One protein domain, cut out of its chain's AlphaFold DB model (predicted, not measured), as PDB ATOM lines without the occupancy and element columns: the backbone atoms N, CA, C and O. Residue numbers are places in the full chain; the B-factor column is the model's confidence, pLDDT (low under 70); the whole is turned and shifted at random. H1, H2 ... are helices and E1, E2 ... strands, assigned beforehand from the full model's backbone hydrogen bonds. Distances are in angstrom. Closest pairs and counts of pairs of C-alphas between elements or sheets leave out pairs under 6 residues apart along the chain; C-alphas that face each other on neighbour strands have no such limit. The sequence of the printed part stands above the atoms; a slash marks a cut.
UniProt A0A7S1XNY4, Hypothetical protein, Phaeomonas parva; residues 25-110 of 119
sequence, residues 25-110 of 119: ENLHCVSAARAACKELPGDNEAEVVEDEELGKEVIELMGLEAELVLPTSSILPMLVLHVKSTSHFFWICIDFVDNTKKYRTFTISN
ATOM      1  N   GLU A  25      45.727 142.606  15.500       89.81
ATOM      2  CA  GLU A  25      46.049 144.029  15.647       89.81
ATOM      3  C   GLU A  25      46.561 144.639  14.337       89.81
ATOM      4  O   GLU A  25      46.245 145.783  13.998       89.81
ATOM      5  N   ASN A  26      47.311 143.851  13.564       87.81
ATOM      6  CA  ASN A  26      47.946 144.282  12.321       87.81
ATOM      7  C   ASN A  26      47.086 144.057  11.068       87.81
ATOM      8  O   ASN A  26      47.521 144.349   9.947       87.81
ATOM      9  N   LEU A  27      45.849 143.579  11.218       88.25
ATOM     10  CA  LEU A  27      44.941 143.412  10.091       88.25
ATOM     11  C   LEU A  27      44.452 144.762   9.555       88.25
ATOM     12  O   LEU A  27      43.994 145.640  10.290       88.25
ATOM     13  N   HIS A  28      44.464 144.901   8.227       89.88
ATOM     14  CA  HIS A  28      44.022 146.129   7.564       89.88
ATOM     15  C   HIS A  28      42.548 146.452   7.854       89.88
ATOM     16  O   HIS A  28      42.210 147.614   8.060       89.88
ATOM     17  N   CYS A  29      41.664 145.448   7.891       91.44
ATOM     18  CA  CYS A  29      40.249 145.656   8.207       91.44
ATOM     19  C   CYS A  29      40.043 146.162   9.644       91.44
ATOM     20  O   CYS A  29      39.228 147.056   9.849       91.44
ATOM     21  N   VAL A  30      40.828 145.672  10.609       93.88
ATOM     22  CA  VAL A  30      40.798 146.133  12.009       93.88
ATOM     23  C   VAL A  30      41.316 147.563  12.118       93.88
ATOM     24  O   VAL A  30      40.666 148.425  12.708       93.88
ATOM     25  N   SER A  31      42.449 147.857  11.475       94.25
ATOM     26  CA  SER A  31      42.995 149.218  11.408       94.25
ATOM     27  C   SER A  31      42.019 150.208  10.761       94.25
ATOM     28  O   SER A  31      41.867 151.331  11.243       94.25
ATOM     29  N   ALA A  32      41.325 149.793   9.697       95.06
ATOM     30  CA  ALA A  32      40.314 150.604   9.029       95.06
ATOM     31  C   ALA A  32      39.088 150.846   9.923       95.06
ATOM     32  O   ALA A  32      38.653 151.991  10.037       95.06
ATOM     33  N   ALA A  33      38.586 149.812  10.606       96.44
ATOM     34  CA  ALA A  33      37.476 149.933  11.552       96.44
ATOM     35  C   ALA A  33      37.813 150.901  12.697       96.44
ATOM     36  O   ALA A  33      37.035 151.802  13.004       96.44
ATOM     37  N   ARG A  34      39.023 150.799  13.265       96.88
ATOM     38  CA  ARG A  34      39.530 151.731  14.287       96.88
ATOM     39  C   ARG A  34      39.600 153.169  13.802       96.88
ATOM     40  O   ARG A  34      39.249 154.084  14.541       96.88
ATOM     41  N   ALA A  35      40.102 153.378  12.587       96.38
ATOM     42  CA  ALA A  35      40.157 154.707  11.995       96.38
ATOM     43  C   ALA A  35      38.745 155.273  11.785       96.38
ATOM     44  O   ALA A  35      38.506 156.417  12.153       96.38
ATOM     45  N   ALA A  36      37.807 154.468  11.277       96.25
ATOM     46  CA  ALA A  36      36.418 154.877  11.085       96.25
ATOM     47  C   ALA A  36      35.733 155.242  12.413       96.25
ATOM     48  O   ALA A  36      35.141 156.313  12.515       96.25
ATOM     49  N   CYS A  37      35.886 154.416  13.453       97.06
ATOM     50  CA  CYS A  37      35.298 154.660  14.774       97.06
ATOM     51  C   CYS A  37      35.719 156.008  15.382       97.06
ATOM     52  O   CYS A  37      34.899 156.672  16.006       97.06
ATOM     53  N   LYS A  38      36.962 156.455  15.148       95.56
ATOM     54  CA  LYS A  38      37.471 157.755  15.631       95.56
ATOM     55  C   LYS A  38      36.831 158.965  14.951       95.56
ATOM     56  O   LYS A  38      36.818 160.046  15.534       95.56
ATOM     57  N   GLU A  39      36.351 158.797  13.724       96.00
ATOM     58  CA  GLU A  39      35.716 159.863  12.943       96.00
ATOM     59  C   GLU A  39      34.190 159.900  13.146       96.00
ATOM     60  O   GLU A  39      33.545 160.899  12.822       96.00
ATOM     61  N   LEU A  40      33.605 158.820  13.678       93.00
ATOM     62  CA  LEU A  40      32.173 158.707  13.945       93.00
ATOM     63  C   LEU A  40      31.785 159.411  15.258       93.00
ATOM     64  O   LEU A  40      32.547 159.405  16.225       93.00
ATOM     65  N   PRO A  41      30.593 160.026  15.330       91.25
ATOM     66  CA  PRO A  41      30.109 160.639  16.560       91.25
ATOM     67  C   PRO A  41      29.732 159.584  17.614       91.25
ATOM     68  O   PRO A  41      29.172 158.538  17.301       91.25
ATOM     69  N   GLY A  42      29.940 159.914  18.890       91.81
ATOM     70  CA  GLY A  42      29.594 159.039  20.014       91.81
ATOM     71  C   GLY A  42      30.699 158.045  20.373       91.81
ATOM     72  O   GLY A  42      31.841 158.195  19.949       91.81
ATOM     73  N   ASP A  43      30.342 157.051  21.183       93.44
ATOM     74  CA  ASP A  43      31.279 156.056  21.705       93.44
ATOM     75  C   ASP A  43      31.261 154.821  20.788       93.44
ATOM     76  O   ASP A  43      30.506 153.871  21.017       93.44
ATOM     77  N   ASN A  44      32.031 154.882  19.696       96.62
ATOM     78  CA  ASN A  44      32.260 153.760  18.782       96.62
ATOM     79  C   ASN A  44      33.697 153.264  18.924       96.62
ATOM     80  O   ASN A  44      34.636 154.061  18.957       96.62
ATOM     81  N   GLU A  45      33.867 151.953  18.970       96.12
ATOM     82  CA  GLU A  45      35.128 151.314  19.296       96.12
ATOM     83  C   GLU A  45      35.258 149.972  18.570       96.12
ATOM     84  O   GLU A  45      34.304 149.200  18.452       96.12
ATOM     85  N   ALA A  46      36.460 149.724  18.054       96.38
ATOM     86  CA  ALA A  46      36.850 148.474  17.425       96.38
ATOM     87  C   ALA A  46      38.204 148.060  18.002       96.38
ATOM     88  O   ALA A  46      39.225 148.700  17.733       96.38
ATOM     89  N   GLU A  47      38.229 147.003  18.798       95.56
ATOM     90  CA  GLU A  47      39.421 146.589  19.533       95.56
ATOM     91  C   GLU A  47      39.717 145.110  19.355       95.56
ATOM     92  O   GLU A  47      38.846 144.318  19.004       95.56
ATOM     93  N   VAL A  48      40.981 144.750  19.564       95.25
ATOM     94  CA  VAL A  48      41.378 143.357  19.721       95.25
ATOM     95  C   VAL A  48      41.496 143.124  21.215       95.25
ATOM     96  O   VAL A  48      42.212 143.845  21.906       95.25
ATOM     97  N   VAL A  49      40.754 142.145  21.713       95.19
ATOM     98  CA  VAL A  49      40.682 141.818  23.138       95.19
ATOM     99  C   VAL A  49      40.927 140.329  23.331       95.19
ATOM    100  O   VAL A  49      40.630 139.523  22.449       95.19
ATOM    101  N   GLU A  50      41.464 139.944  24.485       94.94
ATOM    102  CA  GLU A  50      41.576 138.536  24.861       94.94
ATOM    103  C   GLU A  50      40.217 138.043  25.377       94.94
ATOM    104  O   GLU A  50      39.729 138.501  26.411       94.94
ATOM    105  N   ASP A  51      39.582 137.116  24.657       94.06
ATOM    106  CA  ASP A  51      38.346 136.490  25.120       94.06
ATOM    107  C   ASP A  51      38.662 135.425  26.179       94.06
ATOM    108  O   ASP A  51      39.314 134.421  25.894       94.06
ATOM    109  N   GLU A  52      38.170 135.627  27.403       93.62
ATOM    110  CA  GLU A  52      38.448 134.747  28.548       93.62
ATOM    111  C   GLU A  52      37.920 133.310  28.371       93.62
ATOM    112  O   GLU A  52      38.476 132.373  28.948       93.62
ATOM    113  N   GLU A  53      36.847 133.111  27.598       92.12
ATOM    114  CA  GLU A  53      36.243 131.786  27.393       92.12
ATOM    115  C   GLU A  53      37.026 130.971  26.361       92.12
ATOM    116  O   GLU A  53      37.155 129.751  26.495       92.12
ATOM    117  N   LEU A  54      37.549 131.641  25.332       90.38
ATOM    118  CA  LEU A  54      38.328 131.027  24.261       90.38
ATOM    119  C   LEU A  54      39.832 130.995  24.555       90.38
ATOM    120  O   LEU A  54      40.534 130.170  23.963       90.38
ATOM    121  N   GLY A  55      40.328 131.871  25.435       90.06
ATOM    122  CA  GLY A  55      41.757 132.080  25.682       90.06
ATOM    123  C   GLY A  55      42.503 132.528  24.424       90.06
ATOM    124  O   GLY A  55      43.603 132.043  24.153       90.06
ATOM    125  N   LYS A  56      41.855 133.352  23.590       89.75
ATOM    126  CA  LYS A  56      42.369 133.826  22.297       89.75
ATOM    127  C   LYS A  56      41.961 135.269  22.053       89.75
ATOM    128  O   LYS A  56      40.927 135.713  22.543       89.75
ATOM    129  N   GLU A  57      42.740 135.958  21.232       91.94
ATOM    130  CA  GLU A  57      42.377 137.279  20.733       91.94
ATOM    131  C   GLU A  57      41.148 137.206  19.816       91.94
ATOM    132  O   GLU A  57      41.026 136.318  18.964       91.94
ATOM    133  N   VAL A  58      40.236 138.156  19.991       92.31
ATOM    134  CA  VAL A  58      39.039 138.360  19.172       92.31
ATOM    135  C   VAL A  58      38.880 139.841  18.857       92.31
ATOM    136  O   VAL A  58      39.436 140.692  19.544       92.31
ATOM    137  N   ILE A  59      38.098 140.153  17.825       94.12
ATOM    138  CA  ILE A  59      37.740 141.538  17.506       94.12
ATOM    139  C   ILE A  59      36.420 141.862  18.200       94.12
ATOM    140  O   ILE A  59      35.399 141.231  17.915       94.12
ATOM    141  N   GLU A  60      36.440 142.854  19.083       95.19
ATOM    142  CA  GLU A  60      35.259 143.411  19.727       95.19
ATOM    143  C   GLU A  60      34.840 144.708  19.021       95.19
ATOM    144  O   GLU A  60      35.665 145.569  18.715       95.19
ATOM    145  N   LEU A  61      33.541 144.824  18.739       95.06
ATOM    146  CA  LEU A  61      32.921 146.013  18.162       95.06
ATOM    147  C   LEU A  61      31.868 146.534  19.132       95.06
ATOM    148  O   LEU A  61      30.923 145.813  19.464       95.06
ATOM    149  N   MET A  62      32.010 147.787  19.545       94.56
ATOM    150  CA  MET A  62      31.097 148.457  20.466       94.56
ATOM    151  C   MET A  62      30.705 149.822  19.913       94.56
ATOM    152  O   MET A  62      31.521 150.528  19.338       94.56
ATOM    153  N   GLY A  63      29.441 150.202  20.084       94.38
ATOM    154  CA  GLY A  63      28.894 151.445  19.538       94.38
ATOM    155  C   GLY A  63      27.804 151.206  18.499       94.38
ATOM    156  O   GLY A  63      27.569 150.087  18.050       94.38
ATOM    157  N   LEU A  64      27.069 152.266  18.164       92.31
ATOM    158  CA  LEU A  64      25.920 152.178  17.254       92.31
ATOM    159  C   LEU A  64      26.329 152.130  15.780       92.31
ATOM    160  O   LEU A  64      25.577 151.600  14.963       92.31
ATOM    161  N   GLU A  65      27.488 152.700  15.460       93.88
ATOM    162  CA  GLU A  65      28.010 152.857  14.102       93.88
ATOM    163  C   GLU A  65      29.351 152.126  13.912       93.88
ATOM    164  O   GLU A  65      29.940 152.193  12.836       93.88
ATOM    165  N   ALA A  66      29.837 151.412  14.934       95.88
ATOM    166  CA  ALA A  66      31.029 150.581  14.826       95.88
ATOM    167  C   ALA A  66      30.781 149.391  13.887       95.88
ATOM    168  O   ALA A  66      29.879 148.579  14.106       95.88
ATOM    169  N   GLU A  67      31.613 149.269  12.855       95.62
ATOM    170  CA  GLU A  67      31.540 148.191  11.873       95.62
ATOM    171  C   GLU A  67      32.931 147.660  11.507       95.62
ATOM    172  O   GLU A  67      33.919 148.395  11.475       95.62
ATOM    173  N   LEU A  68      32.996 146.366  11.185       94.69
ATOM    174  CA  LEU A  68      34.167 145.725  10.594       94.69
ATOM    175  C   LEU A  68      33.811 145.249   9.188       94.69
ATOM    176  O   LEU A  68      33.050 144.297   9.015       94.69
ATOM    177  N   VAL A  69      34.397 145.888   8.178       93.38
ATOM    178  CA  VAL A  69      34.187 145.515   6.776       93.38
ATOM    179  C   VAL A  69      35.249 144.507   6.346       93.38
ATOM    180  O   VAL A  69      36.449 144.788   6.393       93.38
ATOM    181  N   LEU A  70      34.802 143.330   5.901       89.88
ATOM    182  CA  LEU A  70      35.662 142.242   5.436       89.88
ATOM    183  C   LEU A  70      35.656 142.180   3.901       89.88
ATOM    184  O   LEU A  70      34.720 141.625   3.319       89.88
ATOM    185  N   PRO A  71      36.672 142.732   3.214       83.88
ATOM    186  CA  PRO A  71      36.748 142.628   1.764       83.88
ATOM    187  C   PRO A  71      37.030 141.175   1.371       83.88
ATOM    188  O   PRO A  71      38.112 140.652   1.626       83.88
ATOM    189  N   THR A  72      36.061 140.518   0.735       85.50
ATOM    190  CA  THR A  72      36.200 139.132   0.278       85.50
ATOM    191  C   THR A  72      35.530 138.903  -1.071       85.50
ATOM    192  O   THR A  72      34.631 139.634  -1.485       85.50
ATOM    193  N   SER A  73      35.991 137.873  -1.775       84.88
ATOM    194  CA  SER A  73      35.356 137.341  -2.973       84.88
ATOM    195  C   SER A  73      35.420 135.827  -2.888       84.88
ATOM    196  O   SER A  73      36.501 135.246  -2.906       84.88
ATOM    197  N   SER A  74      34.260 135.192  -2.772       85.62
ATOM    198  CA  SER A  74      34.160 133.740  -2.755       85.62
ATOM    199  C   SER A  74      32.973 133.292  -3.594       85.62
ATOM    200  O   SER A  74      31.953 133.976  -3.685       85.62
ATOM    201  N   ILE A  75      33.129 132.132  -4.226       85.81
ATOM    202  CA  ILE A  75      32.048 131.424  -4.920       85.81
ATOM    203  C   ILE A  75      31.415 130.350  -4.027       85.81
ATOM    204  O   ILE A  75      30.524 129.624  -4.477       85.81
ATOM    205  N   LEU A  76      31.904 130.201  -2.791       86.50
ATOM    206  CA  LEU A  76      31.407 129.200  -1.866       86.50
ATOM    207  C   LEU A  76      29.980 129.563  -1.425       86.50
ATOM    208  O   LEU A  76      29.709 130.708  -1.064       86.50
ATOM    209  N   PRO A  77      29.047 128.597  -1.432       86.25
ATOM    210  CA  PRO A  77      27.641 128.863  -1.140       86.25
ATOM    211  C   PRO A  77      27.346 129.023   0.358       86.25
ATOM    212  O   PRO A  77      26.215 129.341   0.722       86.25
ATOM    213  N   MET A  78      28.316 128.736   1.226       88.06
ATOM    214  CA  MET A  78      28.147 128.738   2.675       88.06
ATOM    215  C   MET A  78      29.087 129.760   3.299       88.06
ATOM    216  O   MET A  78      30.290 129.722   3.058       88.06
ATOM    217  N   LEU A  79      28.523 130.628   4.136       87.88
ATOM    218  CA  LEU A  79      29.259 131.528   5.012       87.88
ATOM    219  C   LEU A  79      29.120 131.027   6.450       87.88
ATOM    220  O   LEU A  79      28.008 130.765   6.911       87.88
ATOM    221  N   VAL A  80      30.244 130.919   7.153       89.31
ATOM    222  CA  VAL A  80      30.293 130.562   8.573       89.31
ATOM    223  C   VAL A  80      30.933 131.717   9.330       89.31
ATOM    224  O   VAL A  80      31.985 132.208   8.932       89.31
ATOM    225  N   LEU A  81      30.285 132.152  10.410       89.69
ATOM    226  CA  LEU A  81      30.768 133.216  11.285       89.69
ATOM    227  C   LEU A  81      30.799 132.701  12.722       89.69
ATOM    228  O   LEU A  81      29.813 132.141  13.206       89.69
ATOM    229  N   HIS A  82      31.918 132.914  13.407       89.81
ATOM    230  CA  HIS A  82      32.031 132.697  14.845       89.81
ATOM    231  C   HIS A  82      31.838 134.040  15.544       89.81
ATOM    232  O   HIS A  82      32.704 134.907  15.470       89.81
ATOM    233  N   VAL A  83      30.680 134.224  16.177       91.44
ATOM    234  CA  VAL A  83      30.308 135.478  16.843       91.44
ATOM    235  C   VAL A  83      29.883 135.180  18.275       91.44
ATOM    236  O   VAL A  83      29.085 134.270  18.510       91.44
ATOM    237  N   LYS A  84      30.395 135.963  19.228       92.19
ATOM    238  CA  LYS A  84      29.966 135.926  20.628       92.19
ATOM    239  C   LYS A  84      28.776 136.861  20.832       92.19
ATOM    240  O   LYS A  84      28.792 138.009  20.401       92.19
ATOM    241  N   SER A  85      27.731 136.375  21.501       86.00
ATOM    242  CA  SER A  85      26.582 137.209  21.870       86.00
ATOM    243  C   SER A  85      26.889 137.992  23.145       86.00
ATOM    244  O   SER A  85      27.085 137.398  24.201       86.00
ATOM    245  N   THR A  86      26.875 139.322  23.066       87.69
ATOM    246  CA  THR A  86      27.179 140.221  24.194       87.69
ATOM    247  C   THR A  86      25.924 140.805  24.854       87.69
ATOM    248  O   THR A  86      26.009 141.771  25.603       87.69
ATOM    249  N   SER A  87      24.731 140.256  24.581       88.44
ATOM    250  CA  SER A  87      23.420 140.828  24.972       88.44
ATOM    251  C   SER A  87      23.108 142.219  24.387       88.44
ATOM    252  O   SER A  87      22.092 142.817  24.742       88.44
ATOM    253  N   HIS A  88      23.936 142.715  23.465       91.38
ATOM    254  CA  HIS A  88      23.721 143.962  22.731       91.38
ATOM    255  C   HIS A  88      23.101 143.705  21.355       91.38
ATOM    256  O   HIS A  88      23.059 142.572  20.862       91.38
ATOM    257  N   PHE A  89      22.592 144.765  20.727       93.19
ATOM    258  CA  PHE A  89      22.111 144.676  19.353       93.19
ATOM    259  C   PHE A  89      23.279 144.666  18.372       93.19
ATOM    260  O   PHE A  89      24.194 145.470  18.498       93.19
ATOM    261  N   PHE A  90      23.199 143.797  17.373       93.31
ATOM    262  CA  PHE A  90      24.135 143.747  16.260       93.31
ATOM    263  C   PHE A  90      23.397 143.433  14.957       93.31
ATOM    264  O   PHE A  90      22.231 143.001  14.936       93.31
ATOM    265  N   TRP A  91      24.088 143.666  13.850       94.06
ATOM    266  CA  TRP A  91      23.648 143.270  12.526       94.06
ATOM    267  C   TRP A  91      24.828 142.741  11.712       94.06
ATOM    268  O   TRP A  91      25.981 143.062  11.981       94.06
ATOM    269  N   ILE A  92      24.526 141.892  10.737       94.25
ATOM    270  CA  ILE A  92      25.461 141.376   9.743       94.25
ATOM    271  C   ILE A  92      24.877 141.732   8.384       94.25
ATOM    272  O   ILE A  92      23.720 141.412   8.111       94.25
ATOM    273  N   CYS A  93      25.673 142.385   7.546       95.00
ATOM    274  CA  CYS A  93      25.319 142.719   6.174       95.00
ATOM    275  C   CYS A  93      26.220 141.939   5.221       95.00
ATOM    276  O   CYS A  93      27.437 141.898   5.404       95.00
ATOM    277  N   ILE A  94      25.617 141.293   4.227       93.75
ATOM    278  CA  ILE A  94      26.320 140.494   3.228       93.75
ATOM    279  C   ILE A  94      25.930 141.008   1.852       93.75
ATOM    280  O   ILE A  94      24.782 140.853   1.433       93.75
ATOM    281  N   ASP A  95      26.908 141.549   1.136       93.62
ATOM    282  CA  ASP A  95      26.762 141.894  -0.272       93.62
ATOM    283  C   ASP A  95      27.196 140.721  -1.151       93.62
ATOM    284  O   ASP A  95      28.278 140.154  -0.989       93.62
ATOM    285  N   PHE A  96      26.347 140.349  -2.107       92.75
ATOM    286  CA  PHE A  96      26.605 139.251  -3.032       92.75
ATOM    287  C   PHE A  96      26.110 139.570  -4.442       92.75
ATOM    288  O   PHE A  96      25.243 140.417  -4.656       92.75
ATOM    289  N   VAL A  97      26.670 138.870  -5.427       93.19
ATOM    290  CA  VAL A  97      26.243 138.958  -6.826       93.19
ATOM    291  C   VAL A  97      25.426 137.720  -7.163       93.19
ATOM    292  O   VAL A  97      25.902 136.595  -7.019       93.19
ATOM    293  N   ASP A  98      24.192 137.919  -7.614       91.75
ATOM    294  CA  ASP A  98      23.310 136.815  -7.982       91.75
ATOM    295  C   ASP A  98      23.620 136.230  -9.376       91.75
ATOM    296  O   ASP A  98      24.459 136.717 -10.141       91.75
ATOM    297  N   ASN A  99      22.889 135.180  -9.752       92.50
ATOM    298  CA  ASN A  99      23.001 134.547 -11.068       92.50
ATOM    299  C   ASN A  99      22.605 135.465 -12.245       92.50
ATOM    300  O   ASN A  99      22.937 135.165 -13.392       92.50
ATOM    301  N   THR A 100      21.919 136.580 -11.981       95.25
ATOM    302  CA  THR A 100      21.579 137.619 -12.964       95.25
ATOM    303  C   THR A 100      22.605 138.752 -13.025       95.25
ATOM    304  O   THR A 100      22.392 139.728 -13.744       95.25
ATOM    305  N   LYS A 101      23.744 138.606 -12.329       93.81
ATOM    306  CA  LYS A 101      24.819 139.605 -12.212       93.81
ATOM    307  C   LYS A 101      24.368 140.903 -11.541       93.81
ATOM    308  O   LYS A 101      24.931 141.964 -11.812       93.81
ATOM    309  N   LYS A 102      23.350 140.832 -10.685       94.75
ATOM    310  CA  LYS A 102      22.898 141.961  -9.876       94.75
ATOM    311  C   LYS A 102      23.499 141.870  -8.483       94.75
ATOM    312  O   LYS A 102      23.517 140.793  -7.890       94.75
ATOM    313  N   TYR A 103      23.958 143.011  -7.979       93.81
ATOM    314  CA  TYR A 103      24.322 143.160  -6.576       93.81
ATOM    315  C   TYR A 103      23.061 143.102  -5.720       93.81
ATOM    316  O   TYR A 103      22.046 143.719  -6.053       93.81
ATOM    317  N   ARG A 104      23.134 142.332  -4.644       94.44
ATOM    318  CA  ARG A 104      22.090 142.188  -3.640       94.44
ATOM    319  C   ARG A 104      22.720 142.240  -2.264       94.44
ATOM    320  O   ARG A 104      23.874 141.854  -2.101       94.44
ATOM    321  N   THR A 105      21.910 142.639  -1.298       95.19
ATOM    322  CA  THR A 105      22.309 142.749   0.096       95.19
ATOM    323  C   THR A 105      21.385 141.893   0.945       95.19
ATOM    324  O   THR A 105      20.165 141.901   0.759       95.19
ATOM    325  N   PHE A 106      21.963 141.126   1.862       94.50
ATOM    326  CA  PHE A 106      21.235 140.384   2.881       94.50
ATOM    327  C   PHE A 106      21.637 140.892   4.262       94.50
ATOM    328  O   PHE A 106      22.806 140.806   4.635       94.50
ATOM    329  N   THR A 107      20.662 141.399   5.015       95.19
ATOM    330  CA  THR A 107      20.881 141.957   6.354       95.19
ATOM    331  C   THR A 107      20.215 141.084   7.408       95.19
ATOM    332  O   THR A 107      19.011 140.838   7.364       95.19
ATOM    333  N   ILE A 108      21.002 140.638   8.382       93.56
ATOM    334  CA  ILE A 108      20.561 139.870   9.547       93.56
ATOM    335  C   ILE A 108      20.717 140.768  10.767       93.56
ATOM    336  O   ILE A 108      21.770 141.369  10.945       93.56
ATOM    337  N   SER A 109      19.711 140.853  11.634       93.75
ATOM    338  CA  SER A 109      19.825 141.600  12.890       93.75
ATOM    339  C   SER A 109      19.093 140.898  14.021       93.75
ATOM    340  O   SER A 109      17.999 140.373  13.828       93.75
ATOM    341  N   ASN A 110      19.660 140.953  15.226       92.88
ATOM    342  CA  ASN A 110      18.993 140.478  16.440       92.88
ATOM    343  C   ASN A 110      17.995 141.499  17.030       92.88
ATOM    344  O   ASN A 110      17.380 141.232  18.062       92.88
TER     345      ASN A 110
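AT A GLANCE: This is residues 25 to 110 of the 119 residues of the protein "Hypothetical protein" of Phaeomonas parva (UniProt A0A7S1XNY4). Two separate two-strand hairpins, E1 with E2 and E3 with E4, are joined by a long looping stretch, residues 63 to 90, with the single helix H1 packed on the first hairpin, mainly on E1. The looping stretch runs out toward the far end of the E3 and E4 hairpin and folds back before E3 begins. The printed part has 86 residues with one named helix and four named strands, in the order H1, E1, E2, E3, E4; each sheet has two antiparallel strands. The class is mixed, helices and strands, with 40 of the 86 residues, under half, in named elements. The whole is only just loose, close to compact, with a radius of gyration of the C-alphas of 14.6 A and spans of 42 by 31 by 28 A.

IN THESE COORDINATES: H1 is residues 28 to 39, 16.9 A from first to last C-alpha, and C-alpha 28 is at (44.022, 146.129, 7.564). E1, residues 45 to 51, is 16.2 A long, and E2, residues 56 to 62, is 18.6 A long. C-alpha 62 is at (31.097, 148.457, 20.466). E3, residues 91 to 97, and E4, residues 103 to 109, are each 20.0 A long. C-alpha 109 is at (19.825, 141.600, 12.890).

HOW THE PARTS SIT: H1 has 9 pairs of C-alphas within 8 A of E1, the closest being those of Arg 34 and Ala 46, 5.3 A apart. With E2 it has 1 such pair, the C-alphas of Val 30 and Ile 59, 7.8 A apart. In H1, 7 of 8 O i to N i+4 pairs are within hydrogen-bond range. E1 and E2 form a hairpin, antiparallel at 150 degrees; N 47 and O 60, 2.9 A, and N 58 and O 49, 2.8 A, are within hydrogen-bond range. E3 and E4 form the other hairpin, antiparallel at 162 degrees, with N 92 and O 108 within hydrogen-bond range at 2.8 A and N 104 and O 96 at 2.8 A. E2 and E3 are apart, and H1 is apart from both E3 and E4.

THE WHOLE: The two C-alphas farthest apart are those of Glu 52 and Thr 100, at 44.9 A. The C-alphas of Glu 25 and Asn 110, the first and last printed, are 27.3 A apart. The printed part has no cut. The link from E2 to E3, 28 residues, is long; those from H1 to E1, E1 to E2 and E3 to E4 are tight. The mean pLDDT of the printed part is 92.5, and no printed residue is under 70.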